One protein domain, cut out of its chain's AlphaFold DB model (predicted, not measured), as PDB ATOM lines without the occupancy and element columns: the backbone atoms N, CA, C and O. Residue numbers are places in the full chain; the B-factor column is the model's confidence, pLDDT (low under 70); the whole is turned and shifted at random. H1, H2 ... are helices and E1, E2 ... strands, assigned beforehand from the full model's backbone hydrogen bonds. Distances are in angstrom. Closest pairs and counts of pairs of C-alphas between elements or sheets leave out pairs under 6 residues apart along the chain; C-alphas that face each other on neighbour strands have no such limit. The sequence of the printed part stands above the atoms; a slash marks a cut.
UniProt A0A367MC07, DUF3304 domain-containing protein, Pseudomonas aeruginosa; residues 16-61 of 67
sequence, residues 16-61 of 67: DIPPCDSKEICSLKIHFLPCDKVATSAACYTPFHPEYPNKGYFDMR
ATOM      1  N   ASP A  16      -4.298 -24.509 -47.948       88.38
ATOM      2  CA  ASP A  16      -5.519 -24.330 -47.179       88.38
ATOM      3  C   ASP A  16      -5.747 -25.533 -46.266       88.38
ATOM      4  O   ASP A  16      -5.426 -26.678 -46.598       88.38
ATOM      5  N   ILE A  17      -6.303 -25.274 -45.087       85.00
ATOM      6  CA  ILE A  17      -6.720 -26.323 -44.164       85.00
ATOM      7  C   ILE A  17      -8.229 -26.496 -44.351       85.00
ATOM      8  O   ILE A  17      -8.963 -25.515 -44.209       85.00
ATOM      9  N   PRO A  18      -8.713 -27.704 -44.686       78.31
ATOM     10  CA  PRO A  18     -10.146 -27.941 -44.797       78.31
ATOM     11  C   PRO A  18     -10.845 -27.682 -43.448       78.31
ATOM     12  O   PRO A  18     -10.215 -27.868 -42.406       78.31
ATOM     13  N   PRO A  19     -12.130 -27.275 -43.443       76.25
ATOM     14  CA  PRO A  19     -12.849 -26.925 -42.218       76.25
ATOM     15  C   PRO A  19     -12.785 -28.049 -41.181       76.25
ATOM     16  O   PRO A  19     -13.197 -29.167 -41.474       76.25
ATOM     17  N   CYS A  20     -12.292 -27.751 -39.977       68.06
ATOM     18  CA  CYS A  20     -12.125 -28.723 -38.886       68.06
ATOM     19  C   CYS A  20     -13.340 -28.800 -37.945       68.06
ATOM     20  O   CYS A  20     -13.301 -29.505 -36.942       68.06
ATOM     21  N   ASP A  21     -14.417 -28.081 -38.261       67.94
ATOM     22  CA  ASP A  21     -15.493 -27.766 -37.312       67.94
ATOM     23  C   ASP A  21     -16.543 -28.883 -37.175       67.94
ATOM     24  O   ASP A  21     -17.496 -28.770 -36.400       67.94
ATOM     25  N   SER A  22     -16.389 -29.978 -37.922       62.06
ATOM     26  CA  SER A  22     -17.302 -31.117 -37.864       62.06
ATOM     27  C   SER A  22     -16.815 -32.172 -36.867       62.06
ATOM     28  O   SER A  22     -15.630 -32.489 -36.786       62.06
ATOM     29  N   LYS A  23     -17.756 -32.780 -36.129       62.41
ATOM     30  CA  LYS A  23     -17.502 -33.908 -35.207       62.41
ATOM     31  C   LYS A  23     -16.905 -35.152 -35.893       62.41
ATOM     32  O   LYS A  23     -16.562 -36.109 -35.210       62.41
ATOM     33  N   GLU A  24     -16.795 -35.140 -37.220       67.44
ATOM     34  CA  GLU A  24     -16.350 -36.253 -38.060       67.44
ATOM     35  C   GLU A  24     -14.867 -36.155 -38.463       67.44
ATOM     36  O   GLU A  24     -14.381 -36.954 -39.265       67.44
ATOM     37  N   ILE A  25     -14.118 -35.189 -37.916       71.69
ATOM     38  CA  ILE A  25     -12.689 -35.014 -38.201       71.69
ATOM     39  C   ILE A  25     -11.853 -35.493 -37.017       71.69
ATOM     40  O   ILE A  25     -11.812 -34.867 -35.964       71.69
ATOM     41  N   CYS A  26     -11.126 -36.595 -37.216       76.00
ATOM     42  CA  CYS A  26     -10.219 -37.146 -36.204       76.00
ATOM     43  C   CYS A  26      -8.771 -36.682 -36.389       76.00
ATOM     44  O   CYS A  26      -7.993 -36.693 -35.440       76.00
ATOM     45  N   SER A  27      -8.370 -36.340 -37.621       83.19
ATOM     46  CA  SER A  27      -6.990 -35.952 -37.916       83.19
ATOM     47  C   SER A  27      -6.873 -35.086 -39.167       83.19
ATOM     48  O   SER A  27      -7.547 -35.329 -40.172       83.19
ATOM     49  N   LEU A  28      -5.963 -34.111 -39.107       86.81
ATOM     50  CA  LEU A  28      -5.433 -33.420 -40.276       86.81
ATOM     51  C   LEU A  28      -4.253 -34.224 -40.825       86.81
ATOM     52  O   LEU A  28      -3.343 -34.595 -40.085       86.81
ATOM     53  N   LYS A  29      -4.264 -34.485 -42.127       86.56
ATOM     54  CA  LYS A  29      -3.234 -35.256 -42.823       86.56
ATOM     55  C   LYS A  29      -2.563 -34.373 -43.860       86.56
ATOM     56  O   LYS A  29      -3.247 -33.673 -44.605       86.56
ATOM     57  N   ILE A  30      -1.236 -34.434 -43.890       89.38
ATOM     58  CA  ILE A  30      -0.385 -33.711 -44.834       89.38
ATOM     59  C   ILE A  30       0.192 -34.729 -45.813       89.38
ATOM     60  O   ILE A  30       0.786 -35.725 -45.399       89.38
ATOM     61  N   HIS A  31       0.010 -34.469 -47.102       88.19
ATOM     62  CA  HIS A  31       0.494 -35.293 -48.202       88.19
ATOM     63  C   HIS A  31       1.609 -34.556 -48.923       88.19
ATOM     64  O   HIS A  31       1.393 -33.450 -49.412       88.19
ATOM     65  N   PHE A  32       2.779 -35.182 -49.010       88.81
ATOM     66  CA  PHE A  32       3.851 -34.737 -49.893       88.81
ATOM     67  C   PHE A  32       3.642 -35.391 -51.256       88.81
ATOM     68  O   PHE A  32       3.670 -36.616 -51.382       88.81
ATOM     69  N   LEU A  33       3.370 -34.565 -52.255       87.06
ATOM     70  CA  LEU A  33       3.122 -34.953 -53.631       87.06
ATOM     71  C   LEU A  33       4.394 -34.736 -54.469       87.06
ATOM     72  O   LEU A  33       5.328 -34.059 -54.029       87.06
ATOM     73  N   PRO A  34       4.453 -35.295 -55.689       86.69
ATOM     74  CA  PRO A  34       5.509 -34.960 -56.635       86.69
ATOM     75  C   PRO A  34       5.630 -33.446 -56.866       86.69
ATOM     76  O   PRO A  34       4.664 -32.698 -56.711       86.69
ATOM     77  N   CYS A  35       6.813 -33.011 -57.305       85.69
ATOM     78  CA  CYS A  35       7.082 -31.615 -57.685       85.69
ATOM     79  C   CYS A  35       6.977 -30.632 -56.524       85.69
ATOM     80  O   CYS A  35       6.478 -29.517 -56.682       85.69
ATOM     81  N   ASP A  36       7.415 -31.096 -55.355       86.88
ATOM     82  CA  ASP A  36       7.403 -30.357 -54.098       86.88
ATOM     83  C   ASP A  36       6.007 -29.855 -53.702       86.88
ATOM     84  O   ASP A  36       5.871 -28.951 -52.884       86.88
ATOM     85  N   LYS A  37       4.941 -30.443 -54.254       87.94
ATOM     86  CA  LYS A  37       3.577 -30.056 -53.915       87.94
ATOM     87  C   LYS A  37       3.145 -30.653 -52.587       87.94
ATOM     88  O   LYS A  37       3.438 -31.805 -52.276       87.94
ATOM     89  N   VAL A  38       2.406 -29.879 -51.810       90.31
ATOM     90  CA  VAL A  38       1.816 -30.313 -50.545       90.31
ATOM     91  C   VAL A  38       0.301 -30.210 -50.637       90.31
ATOM     92  O   VAL A  38      -0.241 -29.236 -51.153       90.31
ATOM     93  N   ALA A  39      -0.398 -31.216 -50.119       88.56
ATOM     94  CA  ALA A  39      -1.850 -31.205 -50.011       88.56
ATOM     95  C   ALA A  39      -2.306 -31.595 -48.605       88.56
ATOM     96  O   ALA A  39      -1.637 -32.346 -47.893       88.56
ATOM     97  N   THR A  40      -3.475 -31.106 -48.209       88.44
ATOM     98  CA  THR A  40      -4.086 -31.380 -46.907       88.44
ATOM     99  C   THR A  40      -5.372 -32.179 -47.077       88.44
ATOM    100  O   THR A  40      -6.068 -32.114 -48.094       88.44
ATOM    101  N   SER A  41      -5.699 -32.978 -46.068       86.31
ATOM    102  CA  SER A  41      -7.004 -33.624 -45.958       86.31
ATOM    103  C   SER A  41      -7.380 -33.795 -44.495       86.31
ATOM    104  O   SER A  41      -6.561 -34.276 -43.712       86.31
ATOM    105  N   ALA A  42      -8.616 -33.469 -44.136       86.00
ATOM    106  CA  ALA A  42      -9.182 -33.801 -42.837       86.00
ATOM    107  C   ALA A  42      -9.985 -35.098 -42.965       86.00
ATOM    108  O   ALA A  42     -10.906 -35.175 -43.774       86.00
ATOM    109  N   ALA A  43      -9.600 -36.135 -42.222       82.81
ATOM    110  CA  ALA A  43     -10.290 -37.423 -42.255       82.81
ATOM    111  C   ALA A  43     -10.037 -38.240 -40.988       82.81
ATOM    112  O   ALA A  43      -8.940 -38.217 -40.423       82.81
ATOM    113  N   CYS A  44     -11.020 -39.052 -40.604       82.69
ATOM    114  CA  CYS A  44     -10.830 -40.142 -39.643       82.69
ATOM    115  C   CYS A  44     -10.239 -41.403 -40.276       82.69
ATOM    116  O   CYS A  44      -9.619 -42.224 -39.604       82.69
ATOM    117  N   TYR A  45     -10.403 -41.550 -41.585       84.69
ATOM    118  CA  TYR A  45     -10.111 -42.793 -42.274       84.69
ATOM    119  C   TYR A  45      -8.634 -42.964 -42.635       84.69
ATOM    120  O   TYR A  45      -7.897 -41.997 -42.842       84.69
ATOM    121  N   THR A  46      -8.184 -44.213 -42.742       84.06
ATOM    122  CA  THR A  46      -6.862 -44.541 -43.293       84.06
ATOM    123  C   THR A  46      -6.863 -44.378 -44.822       84.06
ATOM    124  O   THR A  46      -7.928 -44.472 -45.434       84.06
ATOM    125  N   PRO A  47      -5.697 -44.155 -45.462       80.88
ATOM    126  CA  PRO A  47      -5.584 -43.965 -46.917       80.88
ATOM    127  C   PRO A  47      -6.287 -45.008 -47.798       80.88
ATOM    128  O   PRO A  47      -6.709 -44.694 -48.906       80.88
ATOM    129  N   PHE A  48      -6.422 -46.245 -47.315       83.69
ATOM    130  CA  PHE A  48      -7.034 -47.350 -48.059       83.69
ATOM    131  C   PHE A  48      -8.558 -47.437 -47.897       83.69
ATOM    132  O   PHE A  48      -9.199 -48.261 -48.547       83.69
ATOM    133  N   HIS A  49      -9.156 -46.617 -47.032       87.06
ATOM    134  CA  HIS A  49     -10.595 -46.635 -46.804       87.06
ATOM    135  C   HIS A  49     -11.359 -46.099 -48.027       87.06
ATOM    136  O   HIS A  49     -10.935 -45.114 -48.645       87.06
ATOM    137  N   PRO A  50     -12.520 -46.678 -48.380       85.62
ATOM    138  CA  PRO A  50     -13.315 -46.219 -49.513       85.62
ATOM    139  C   PRO A  50     -13.789 -44.762 -49.389       85.62
ATOM    140  O   PRO A  50     -13.938 -44.096 -50.408       85.62
ATOM    141  N   GLU A  51     -13.952 -44.242 -48.179       84.50
ATOM    142  CA  GLU A  51     -14.355 -42.845 -47.941       84.50
ATOM    143  C   GLU A  51     -13.170 -41.911 -47.672       84.50
ATOM    144  O   GLU A  51     -13.345 -40.776 -47.235       84.50
ATOM    145  N   TYR A  52     -11.938 -42.373 -47.894       84.81
ATOM    146  CA  TYR A  52     -10.784 -41.502 -47.741       84.81
ATOM    147  C   TYR A  52     -10.852 -40.347 -48.758       84.81
ATOM    148  O   TYR A  52     -10.988 -40.610 -49.959       84.81
ATOM    149  N   PRO A  53     -10.758 -39.079 -48.320       80.44
ATOM    150  CA  PRO A  53     -10.836 -37.941 -49.224       80.44
ATOM    151  C   PRO A  53      -9.618 -37.881 -50.150       80.44
ATOM    152  O   PRO A  53      -8.516 -38.290 -49.790       80.44
ATOM    153  N   ASN A  54      -9.810 -37.304 -51.336       77.88
ATOM    154  CA  ASN A  54      -8.729 -36.970 -52.265       77.88
ATOM    155  C   ASN A  54      -7.858 -38.165 -52.716       77.88
ATOM    156  O   ASN A  54      -6.638 -38.059 -52.830       77.88
ATOM    157  N   LYS A  55      -8.475 -39.315 -53.024       80.50
ATOM    158  CA  LYS A  55      -7.752 -40.531 -53.450       80.50
ATOM    159  C   LYS A  55      -6.878 -40.363 -54.693       80.50
ATOM    160  O   LYS A  55      -5.893 -41.081 -54.822       80.50
ATOM    161  N   GLY A  56      -7.190 -39.398 -55.562       80.12
ATOM    162  CA  GLY A  56      -6.389 -39.113 -56.756       80.12
ATOM    163  C   GLY A  56      -4.925 -38.767 -56.450       80.12
ATOM    164  O   GLY A  56      -4.071 -38.907 -57.317       80.12
ATOM    165  N   TYR A  57      -4.600 -38.389 -55.207       79.88
ATOM    166  CA  TYR A  57      -3.219 -38.197 -54.751       79.88
ATOM    167  C   TYR A  57      -2.375 -39.474 -54.887       79.88
ATOM    168  O   TYR A  57      -1.186 -39.401 -55.194       79.88
ATOM    169  N   PHE A  58      -2.981 -40.650 -54.710       77.12
ATOM    170  CA  PHE A  58      -2.286 -41.938 -54.803       77.12
ATOM    171  C   PHE A  58      -2.019 -42.381 -56.247       77.12
ATOM    172  O   PHE A  58      -1.158 -43.237 -56.475       77.12
ATOM    173  N   ASP A  59      -2.708 -41.766 -57.208       79.31
ATOM    174  CA  ASP A  59      -2.583 -42.056 -58.637       79.31
ATOM    175  C   ASP A  59      -1.547 -41.158 -59.329       79.31
ATOM    176  O   ASP A  59      -1.197 -41.392 -60.482       79.31
ATOM    177  N   MET A  60      -0.965 -40.180 -58.622       73.25
ATOM    178  CA  MET A  60       0.063 -39.274 -59.162       73.25
ATOM    179  C   MET A  60       1.447 -39.925 -59.353       73.25
ATOM    180  O   MET A  60       2.435 -39.244 -59.644       73.25
ATOM    181  N   ARG A  61       1.560 -41.251 -59.189       65.81
ATOM    182  CA  ARG A  61       2.812 -41.981 -59.434       65.81
ATOM    183  C   ARG A  61       3.222 -41.842 -60.901       65.81
ATOM    184  O   ARG A  61       2.479 -42.216 -61.797       65.81
TER     185      ARG A  61
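What this domain is: This is residues 16 to 61 of the 67 residues of the protein "DUF3304 domain-containing protein" of Pseudomonas aeruginosa (UniProt A0A367MC07). What is the picture? There is little regular structure: after unnamed residues 16 to 27 comes a hairpin, E1 and E2, and residues 43 to 54 then loop back to a short helix, H1. How large is it? The 46 printed residues, 15 in named elements of mixed class, form a flat shape of 33 by 23 by 11 A, only just compact, close to loose, with a radius of gyration of the C-alphas of 11.0 A.

Where its parts are: Where are the strands? E1, residues 28 to 32, begins at C-alpha 28 (-5.433, -33.420, -40.276) and spans 13.4 A; E2, residues 38 to 42, spans 13.9 A. Where is the helix? H1, residues 55 to 59, spans 7.5 A, ending at C-alpha 59 (-2.583, -42.056, -58.637).

How they stand to each other: How do the strands pair? The hairpin E1 and E2 is antiparallel at 156 degrees; N 29 and O 41 are within hydrogen-bond range, 2.8 A. And H1? It is only just apart from E1, their closest C-alphas 8.1 A apart. Within H1, 0 of 1 O i to N i+4 pairs and 2 of 2 O i to N i+3 pairs are within range.

The domain as a whole: Is there a cut? The printed part has no cut; the link from E2 to H1 is long. Where is confidence low? Residues 20 to 24 and 61 have pLDDT under 70.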